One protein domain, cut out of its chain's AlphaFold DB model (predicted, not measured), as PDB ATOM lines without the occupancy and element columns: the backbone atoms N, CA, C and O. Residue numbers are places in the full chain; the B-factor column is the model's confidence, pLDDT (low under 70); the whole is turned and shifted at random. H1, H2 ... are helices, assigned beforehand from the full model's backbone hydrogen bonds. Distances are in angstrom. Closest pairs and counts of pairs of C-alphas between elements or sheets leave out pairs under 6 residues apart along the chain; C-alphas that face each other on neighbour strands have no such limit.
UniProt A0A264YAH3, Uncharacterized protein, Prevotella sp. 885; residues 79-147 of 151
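AT A GLANCE: This is residues 79 to 147 of the 151 residues of an uncharacterized protein of Prevotella sp. 885 (UniProt A0A264YAH3). A loose hairpin of two helices, the long H1 running along the longest axis and H2 folding back beside it, has two shorter helices, H3 and H4, at its turn end. H3 stands crosswise to H1, H4 bridges H2 and H3, and the link from H3 to H4 loops out at the end of the long axis away from Glu 79. The printed part has 69 residues with four named helices, H1 to H4 in chain order, and no named strand: all helix. It is compact, with a radius of gyration of the C-alphas of 11.4 A, yet elongated, spanning 35 by 21 by 18 A.

IN THESE COORDINATES: H1, residues 79 to 94, begins at C-alpha 79 (113.384, 146.992, 187.554) and is 22.9 A long. H2, residues 97 to 108, measures 16.4 A. H3 is residues 119 to 128, 14.2 A. H4, residues 140 to 146, ends at C-alpha 146 (111.403, 136.974, 159.983).

HOW THE PARTS SIT: H1 and H2, a helical hairpin, only just touch, with 3 pairs of C-alphas within 8 A, through residues 88 to 92 and 100 to 104 alone. Their closest C-alphas, of Val 92 and Ile 100, are 6.1 A apart; the tilt is shallow, 15 degrees, opposite ways. H1 and H3 are close but not clearly touching, about perpendicular at 89 degrees, with the C-alphas of Val 92 and Leu 126 closest at 6.8 A. H4 touches H2, at its residues 97 to 101 alone, at a steep tilt of 60 degrees, the same way; the closest C-alphas are those of Gln 98 and Tyr 146, 6.0 A. H4 touches H3 at a tilt of 69 degrees, only just steep, opposite ways, closest at the C-alphas of Gln 119 and Cys 144, 6.6 A. H1 and H4 are apart, as are H2 and H3. Every O i to N i+4 pair is within hydrogen-bond range in H1, H2 and H3, and 2 of 3 are in H4.

THE WHOLE: The two C-alphas farthest apart, of Glu 79 and Lys 135, are 35.1 A apart. The printed part has no cut. The link from H1 to H2 is tight, from H2 to H3 short, and from H3 to H4 long, with 11 residues. The mean pLDDT of the printed part is 88.1, and residues 135 to 136 are under 70.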
ATOM      1  N   GLU A  79     112.733 148.282 187.285       86.19
ATOM      2  CA  GLU A  79     113.384 146.992 187.554       86.19
ATOM      3  C   GLU A  79     113.035 145.927 186.496       86.19
ATOM      4  O   GLU A  79     113.911 145.213 185.999       86.19
ATOM      5  N   GLU A  80     111.760 145.812 186.125       85.31
ATOM      6  CA  GLU A  80     111.282 144.912 185.074       85.31
ATOM      7  C   GLU A  80     111.765 145.336 183.688       85.31
ATOM      8  O   GLU A  80     112.113 144.472 182.875       85.31
ATOM      9  N   GLY A  81     111.830 146.643 183.429       86.75
ATOM     10  CA  GLY A  81     112.387 147.221 182.212       86.75
ATOM     11  C   GLY A  81     113.852 146.831 182.031       86.75
ATOM     12  O   GLY A  81     114.202 146.245 181.006       86.75
ATOM     13  N   TYR A  82     114.681 147.026 183.061       86.12
ATOM     14  CA  TYR A  82     116.094 146.628 183.044       86.12
ATOM     15  C   TYR A  82     116.278 145.116 182.888       86.12
ATOM     16  O   TYR A  82     117.134 144.665 182.122       86.12
ATOM     17  N   LYS A  83     115.459 144.299 183.568       88.50
ATOM     18  CA  LYS A  83     115.498 142.834 183.410       88.50
ATOM     19  C   LYS A  83     115.155 142.410 181.982       88.50
ATOM     20  O   LYS A  83     115.836 141.544 181.428       88.50
ATOM     21  N   THR A  84     114.130 143.027 181.399       87.62
ATOM     22  CA  THR A  84     113.666 142.744 180.035       87.62
ATOM     23  C   THR A  84     114.694 143.203 179.003       87.62
ATOM     24  O   THR A  84     115.022 142.448 178.090       87.62
ATOM     25  N   GLU A  85     115.287 144.386 179.164       89.25
ATOM     26  CA  GLU A  85     116.356 144.853 178.281       89.25
ATOM     27  C   GLU A  85     117.574 143.924 178.343       89.25
ATOM     28  O   GLU A  85     118.059 143.470 177.304       89.25
ATOM     29  N   ALA A  86     118.037 143.562 179.542       87.25
ATOM     30  CA  ALA A  86     119.166 142.649 179.706       87.25
ATOM     31  C   ALA A  86     118.907 141.279 179.052       87.25
ATOM     32  O   ALA A  86     119.830 140.624 178.555       87.25
ATOM     33  N   GLU A  87     117.651 140.835 179.045       90.94
ATOM     34  CA  GLU A  87     117.207 139.635 178.350       90.94
ATOM     35  C   GLU A  87     117.257 139.790 176.823       90.94
ATOM     36  O   GLU A  87     117.846 138.935 176.158       90.94
ATOM     37  N   ILE A  88     116.748 140.899 176.272       90.25
ATOM     38  CA  ILE A  88     116.829 141.214 174.834       90.25
ATOM     39  C   ILE A  88     118.292 141.302 174.384       90.25
ATOM     40  O   ILE A  88     118.672 140.695 173.386       90.25
ATOM     41  N   VAL A  89     119.146 141.993 175.139       91.00
ATOM     42  CA  VAL A  89     120.581 142.119 174.841       91.00
ATOM     43  C   VAL A  89     121.255 140.745 174.801       91.00
ATOM     44  O   VAL A  89     122.050 140.460 173.901       91.00
ATOM     45  N   ARG A  90     120.948 139.863 175.763       89.88
ATOM     46  CA  ARG A  90     121.491 138.494 175.790       89.88
ATOM     47  C   ARG A  90     121.022 137.669 174.596       89.88
ATOM     48  O   ARG A  90     121.850 136.982 173.998       89.88
ATOM     49  N   LEU A  91     119.738 137.753 174.261       90.81
ATOM     50  CA  LEU A  91     119.128 137.080 173.116       90.81
ATOM     51  C   LEU A  91     119.804 137.512 171.807       90.81
ATOM     52  O   LEU A  91     120.301 136.685 171.047       90.81
ATOM     53  N   VAL A  92     119.888 138.819 171.576       90.94
ATOM     54  CA  VAL A  92     120.403 139.401 170.332       90.94
ATOM     55  C   VAL A  92     121.879 139.058 170.084       90.94
ATOM     56  O   VAL A  92     122.284 138.860 168.939       90.94
ATOM     57  N   LYS A  93     122.681 138.933 171.147       89.81
ATOM     58  CA  LYS A  93     124.111 138.596 171.053       89.81
ATOM     59  C   LYS A  93     124.397 137.112 170.815       89.81
ATOM     60  O   LYS A  93     125.507 136.780 170.406       89.81
ATOM     61  N   ARG A  94     123.464 136.212 171.143       87.31
ATOM     62  CA  ARG A  94     123.732 134.762 171.229       87.31
ATOM     63  C   ARG A  94     122.901 133.913 170.275       87.31
ATOM     64  O   ARG A  94     123.267 132.766 170.037       87.31
ATOM     65  N   ASN A  95     121.799 134.444 169.755       88.62
ATOM     66  CA  ASN A  95     120.812 133.659 169.026       88.62
ATOM     67  C   ASN A  95     120.734 134.012 167.534       88.62
ATOM     68  O   ASN A  95     121.244 135.034 167.067       88.62
ATOM     69  N   GLY A  96     120.088 133.113 166.790       89.19
ATOM     70  CA  GLY A  96     119.703 133.292 165.397       89.19
ATOM     71  C   GLY A  96     118.632 134.364 165.219       89.19
ATOM     72  O   GLY A  96     117.846 134.654 166.119       89.19
ATOM     73  N   ILE A  97     118.565 134.941 164.018       89.69
ATOM     74  CA  ILE A  97     117.552 135.944 163.657       89.69
ATOM     75  C   ILE A  97     116.113 135.433 163.833       89.69
ATOM     76  O   ILE A  97     115.222 136.207 164.168       89.69
ATOM     77  N   GLN A  98     115.882 134.131 163.628       89.75
ATOM     78  CA  GLN A  98     114.565 133.518 163.787       89.75
ATOM     79  C   GLN A  98     114.160 133.502 165.258       89.75
ATOM     80  O   GLN A  98     113.082 133.979 165.598       89.75
ATOM     81  N   GLU A  99     115.048 133.020 166.126       90.81
ATOM     82  CA  GLU A  99     114.842 132.980 167.569       90.81
ATOM     83  C   GLU A  99     114.695 134.388 168.144       90.81
ATOM     84  O   GLU A  99     113.823 134.607 168.982       90.81
ATOM     85  N   ILE A 100     115.493 135.348 167.658       90.94
ATOM     86  CA  ILE A 100     115.378 136.754 168.050       90.94
ATOM     87  C   ILE A 100     113.965 137.268 167.741       90.94
ATOM     88  O   ILE A 100     113.275 137.739 168.642       90.94
ATOM     89  N   CYS A 101     113.501 137.140 166.494       90.25
ATOM     90  CA  CYS A 101     112.173 137.616 166.100       90.25
ATOM     91  C   CYS A 101     111.039 136.885 166.842       90.25
ATOM     92  O   CYS A 101     110.096 137.530 167.297       90.25
ATOM     93  N   SER A 102     111.130 135.564 167.011       90.56
ATOM     94  CA  SER A 102     110.127 134.784 167.745       90.56
ATOM     95  C   SER A 102     110.048 135.175 169.221       90.56
ATOM     96  O   SER A 102     108.949 135.296 169.759       90.56
ATOM     97  N   TYR A 103     111.186 135.402 169.881       90.62
ATOM     98  CA  TYR A 103     111.197 135.796 171.288       90.62
ATOM     99  C   TYR A 103     110.678 137.218 171.496       90.62
ATOM    100  O   TYR A 103     109.930 137.473 172.435       90.62
ATOM    101  N   LEU A 104     111.015 138.137 170.589       90.12
ATOM    102  CA  LEU A 104     110.468 139.492 170.601       90.12
ATOM    103  C   LEU A 104     108.937 139.487 170.475       90.12
ATOM    104  O   LEU A 104     108.271 140.193 171.227       90.12
ATOM    105  N   ASN A 105     108.369 138.635 169.615       89.88
ATOM    106  CA  ASN A 105     106.914 138.456 169.526       89.88
ATOM    107  C   ASN A 105     106.314 137.871 170.813       89.88
ATOM    108  O   ASN A 105     105.257 138.315 171.254       89.88
ATOM    109  N   LEU A 106     106.997 136.917 171.455       90.06
ATOM    110  CA  LEU A 106     106.567 136.372 172.746       90.06
ATOM    111  C   LEU A 106     106.546 137.447 173.844       90.06
ATOM    112  O   LEU A 106     105.629 137.466 174.662       90.06
ATOM    113  N   LEU A 107     107.555 138.320 173.885       89.81
ATOM    114  CA  LEU A 107     107.599 139.435 174.831       89.81
ATOM    115  C   LEU A 107     106.510 140.471 174.527       89.81
ATOM    116  O   LEU A 107     105.927 141.023 175.458       89.81
ATOM    117  N   ALA A 108     106.216 140.707 173.246       89.06
ATOM    118  CA  ALA A 108     105.168 141.627 172.822       89.06
ATOM    119  C   ALA A 108     103.782 141.122 173.235       89.06
ATOM    120  O   ALA A 108     103.002 141.874 173.801       89.06
ATOM    121  N   GLY A 109     103.514 139.822 173.068       86.81
ATOM    122  CA  GLY A 109     102.273 139.194 173.537       86.81
ATOM    123  C   GLY A 109     102.121 139.131 175.064       86.81
ATOM    124  O   GLY A 109     101.058 138.768 175.555       86.81
ATOM    125  N   LYS A 110     103.176 139.458 175.823       87.94
ATOM    126  CA  LYS A 110     103.158 139.590 177.290       87.94
ATOM    127  C   LYS A 110     103.143 141.053 177.751       87.94
ATOM    128  O   LYS A 110     103.408 141.297 178.926       87.94
ATOM    129  N   ASP A 111     102.938 142.003 176.834       86.31
ATOM    130  CA  ASP A 111     102.990 143.451 177.078       86.31
ATOM    131  C   ASP A 111     104.299 143.927 177.735       86.31
ATOM    132  O   ASP A 111     104.340 144.931 178.443       86.31
ATOM    133  N   ARG A 112     105.405 143.204 177.504       87.25
ATOM    134  CA  ARG A 112     106.732 143.585 178.018       87.25
ATOM    135  C   ARG A 112     107.507 144.457 177.047       87.25
ATOM    136  O   ARG A 112     108.337 145.261 177.464       87.25
ATOM    137  N   VAL A 113     107.252 144.286 175.753       89.50
ATOM    138  CA  VAL A 113     107.899 145.075 174.704       89.50
ATOM    139  C   VAL A 113     106.892 145.593 173.691       89.50
ATOM    140  O   VAL A 113     105.898 144.941 173.382       89.50
ATOM    141  N   LEU A 114     107.189 146.756 173.130       89.19
ATOM    142  CA  LEU A 114     106.507 147.345 171.996       89.19
ATOM    143  C   LEU A 114     107.368 147.181 170.752       89.19
ATOM    144  O   LEU A 114     108.448 147.757 170.629       89.19
ATOM    145  N   LEU A 115     106.859 146.404 169.801       88.38
ATOM    146  CA  LEU A 115     107.525 146.204 168.523       88.38
ATOM    147  C   LEU A 115     107.217 147.373 167.572       88.38
ATOM    148  O   LEU A 115     106.047 147.608 167.244       88.38
ATOM    149  N   PRO A 116     108.239 148.102 167.090       86.06
ATOM    150  CA  PRO A 116     108.052 149.225 166.181       86.06
ATOM    151  C   PRO A 116     107.402 148.780 164.878       86.06
ATOM    152  O   PRO A 116     107.752 147.738 164.316       86.06
ATOM    153  N   GLN A 117     106.515 149.619 164.337       82.62
ATOM    154  CA  GLN A 117     105.946 149.386 163.005       82.62
ATOM    155  C   GLN A 117     107.014 149.481 161.909       82.62
ATOM    156  O   GLN A 117     106.981 148.740 160.926       82.62
ATOM    157  N   SER A 118     107.982 150.385 162.081       87.94
ATOM    158  CA  SER A 118     109.109 150.510 161.165       87.94
ATOM    159  C   SER A 118     110.125 149.400 161.422       87.94
ATOM    160  O   SER A 118     110.865 149.429 162.405       87.94
ATOM    161  N   GLN A 119     110.197 148.445 160.493       88.25
ATOM    162  CA  GLN A 119     111.178 147.356 160.536       88.25
ATOM    163  C   GLN A 119     112.617 147.886 160.559       88.25
ATOM    164  O   GLN A 119     113.477 147.317 161.222       88.25
ATOM    165  N   LYS A 120     112.877 149.006 159.875       89.94
ATOM    166  CA  LYS A 120     114.188 149.661 159.874       89.94
ATOM    167  C   LYS A 120     114.592 150.120 161.275       89.94
ATOM    168  O   LYS A 120     115.703 149.834 161.701       89.94
ATOM    169  N   VAL A 121     113.673 150.768 161.989       90.25
ATOM    170  CA  VAL A 121     113.910 151.264 163.353       90.25
ATOM    171  C   VAL A 121     114.160 150.101 164.312       90.25
ATOM    172  O   VAL A 121     115.120 150.131 165.073       90.25
ATOM    173  N   ALA A 122     113.352 149.040 164.225       90.12
ATOM    174  CA  ALA A 122     113.559 147.838 165.028       90.12
ATOM    175  C   ALA A 122     114.927 147.191 164.750       90.12
ATOM    176  O   ALA A 122     115.643 146.824 165.676       90.12
ATOM    177  N   TYR A 123     115.319 147.088 163.480       91.75
ATOM    178  CA  TYR A 123     116.607 146.521 163.095       91.75
ATOM    179  C   TYR A 123     117.794 147.339 163.620       91.75
ATOM    180  O   TYR A 123     118.714 146.768 164.199       91.75
ATOM    181  N   GLU A 124     117.783 148.660 163.425       91.88
ATOM    182  CA  GLU A 124     118.861 149.553 163.873       91.88
ATOM    183  C   GLU A 124     119.041 149.497 165.394       91.88
ATOM    184  O   GLU A 124     120.172 149.464 165.881       91.88
ATOM    185  N   GLU A 125     117.941 149.386 166.133       91.25
ATOM    186  CA  GLU A 125     117.977 149.251 167.583       91.25
ATOM    187  C   GLU A 125     118.532 147.902 168.033       91.25
ATOM    188  O   GLU A 125     119.411 147.847 168.889       91.25
ATOM    189  N   LEU A 126     118.116 146.795 167.414       90.69
ATOM    190  CA  LEU A 126     118.704 145.489 167.719       90.69
ATOM    191  C   LEU A 126     120.205 145.469 167.392       90.69
ATOM    192  O   LEU A 126     120.995 144.907 168.149       90.69
ATOM    193  N   VAL A 127     120.630 146.135 166.314       91.06
ATOM    194  CA  VAL A 127     122.056 146.348 166.016       91.06
ATOM    195  C   VAL A 127     122.746 147.141 167.128       91.06
ATOM    196  O   VAL A 127     123.832 146.739 167.548       91.06
ATOM    197  N   ARG A 128     122.129 148.211 167.651       90.50
ATOM    198  CA  ARG A 128     122.645 148.978 168.801       90.50
ATOM    199  C   ARG A 128     122.809 148.098 170.045       90.50
ATOM    200  O   ARG A 128     123.824 148.199 170.728       90.50
ATOM    201  N   LEU A 129     121.868 147.182 170.288       88.06
ATOM    202  CA  LEU A 129     121.902 146.221 171.400       88.06
ATOM    203  C   LEU A 129     122.925 145.083 171.206       88.06
ATOM    204  O   LEU A 129     123.195 144.314 172.135       88.06
ATOM    205  N   GLY A 130     123.548 144.998 170.027       87.62
ATOM    206  CA  GLY A 130     124.642 144.074 169.733       87.62
ATOM    207  C   GLY A 130     124.302 142.979 168.730       87.62
ATOM    208  O   GLY A 130     124.972 141.946 168.736       87.62
ATOM    209  N   MET A 131     123.283 143.170 167.883       89.25
ATOM    210  CA  MET A 131     122.970 142.207 166.826       89.25
ATOM    211  C   MET A 131     124.142 142.121 165.842       89.25
ATOM    212  O   MET A 131     124.573 143.157 165.320       89.25
ATOM    213  N   PRO A 132     124.654 140.915 165.541       87.00
ATOM    214  CA  PRO A 132     125.733 140.757 164.577       87.00
ATOM    215  C   PRO A 132     125.300 141.267 163.198       87.00
ATOM    216  O   PRO A 132     124.350 140.741 162.623       87.00
ATOM    217  N   LYS A 133     126.003 142.269 162.656       84.06
ATOM    218  CA  LYS A 133     125.741 142.849 161.319       84.06
ATOM    219  C   LYS A 133     126.863 142.634 160.297       84.06
ATOM    220  O   LYS A 133     126.694 142.951 159.126       84.06
ATOM    221  N   GLU A 134     128.033 142.184 160.750       77.94
ATOM    222  CA  GLU A 134     129.241 142.056 159.921       77.94
ATOM    223  C   GLU A 134     129.373 140.638 159.345       77.94
ATOM    224  O   GLU A 134     128.385 139.915 159.295       77.94
ATOM    225  N   LYS A 135     130.549 140.224 158.850       67.69
ATOM    226  CA  LYS A 135     130.729 138.928 158.161       67.69
ATOM    227  C   LYS A 135     130.180 137.754 158.992       67.69
ATOM    228  O   LYS A 135     130.749 137.410 160.020       67.69
ATOM    229  N   GLY A 136     129.102 137.132 158.505       69.50
ATOM    230  CA  GLY A 136     128.394 136.035 159.185       69.50
ATOM    231  C   GLY A 136     127.227 136.466 160.088       69.50
ATOM    232  O   GLY A 136     126.609 135.612 160.713       69.50
ATOM    233  N   GLY A 137     126.924 137.764 160.156       82.56
ATOM    234  CA  GLY A 137     125.778 138.341 160.855       82.56
ATOM    235  C   GLY A 137     124.508 138.419 160.003       82.56
ATOM    236  O   GLY A 137     124.423 137.867 158.905       82.56
ATOM    237  N   TYR A 138     123.498 139.115 160.519       86.62
ATOM    238  CA  TYR A 138     122.164 139.178 159.933       86.62
ATOM    239  C   TYR A 138     121.967 140.471 159.150       86.62
ATOM    240  O   TYR A 138     121.905 141.557 159.716       86.62
ATOM    241  N   GLU A 139     121.819 140.350 157.833       89.31
ATOM    242  CA  GLU A 139     121.465 141.482 156.982       89.31
ATOM    243  C   GLU A 139     120.029 141.963 157.240       89.31
ATOM    244  O   GLU A 139     119.128 141.168 157.528       89.31
ATOM    245  N   TYR A 140     119.785 143.254 157.001       90.44
ATOM    246  CA  TYR A 140     118.453 143.864 157.093       90.44
ATOM    247  C   TYR A 140     117.386 143.093 156.299       90.44
ATOM    248  O   TYR A 140     116.295 142.831 156.797       90.44
ATOM    249  N   LYS A 141     117.719 142.640 155.083       89.88
ATOM    250  CA  LYS A 141     116.801 141.860 154.240       89.88
ATOM    251  C   LYS A 141     116.374 140.545 154.905       89.88
ATOM    252  O   LYS A 141     115.219 140.138 154.783       89.88
ATOM    253  N   THR A 142     117.298 139.891 155.606       89.69
ATOM    254  CA  THR A 142     117.031 138.653 156.347       89.69
ATOM    255  C   THR A 142     116.165 138.935 157.568       89.69
ATOM    256  O   THR A 142     115.202 138.207 157.797       89.69
ATOM    257  N   PHE A 143     116.437 140.020 158.297       90.38
ATOM    258  CA  PHE A 143     115.593 140.468 159.405       90.38
ATOM    259  C   PHE A 143     114.146 140.716 158.956       90.38
ATOM    260  O   PHE A 143     113.228 140.128 159.520       90.38
ATOM    261  N   CYS A 144     113.933 141.479 157.879       89.56
ATOM    262  CA  CYS A 144     112.600 141.780 157.336       89.56
ATOM    263  C   CYS A 144     111.765 140.535 157.003       89.56
ATOM    264  O   CYS A 144     110.538 140.574 157.070       89.56
ATOM    265  N   LYS A 145     112.410 139.420 156.638       89.31
ATOM    266  CA  LYS A 145     111.728 138.154 156.333       89.31
ATOM    267  C   LYS A 145     111.120 137.495 157.579       89.31
ATOM    268  O   LYS A 145     110.079 136.843 157.474       89.31
ATOM    269  N   TYR A 146     111.786 137.628 158.727       87.19
ATOM    270  CA  TYR A 146     111.403 136.974 159.983       87.19
ATOM    271  C   TYR A 146     110.679 137.900 160.952       87.19
ATOM    272  O   TYR A 146     109.872 137.424 161.746       87.19
ATOM    273  N   TYR A 147     110.913 139.206 160.853       86.00
ATOM    274  CA  TYR A 147     110.220 140.209 161.641       86.00
ATOM    275  C   TYR A 147     108.768 140.335 161.170       86.00
ATOM    276  O   TYR A 147     108.418 141.131 160.295       86.00
TER     277      TYR A 147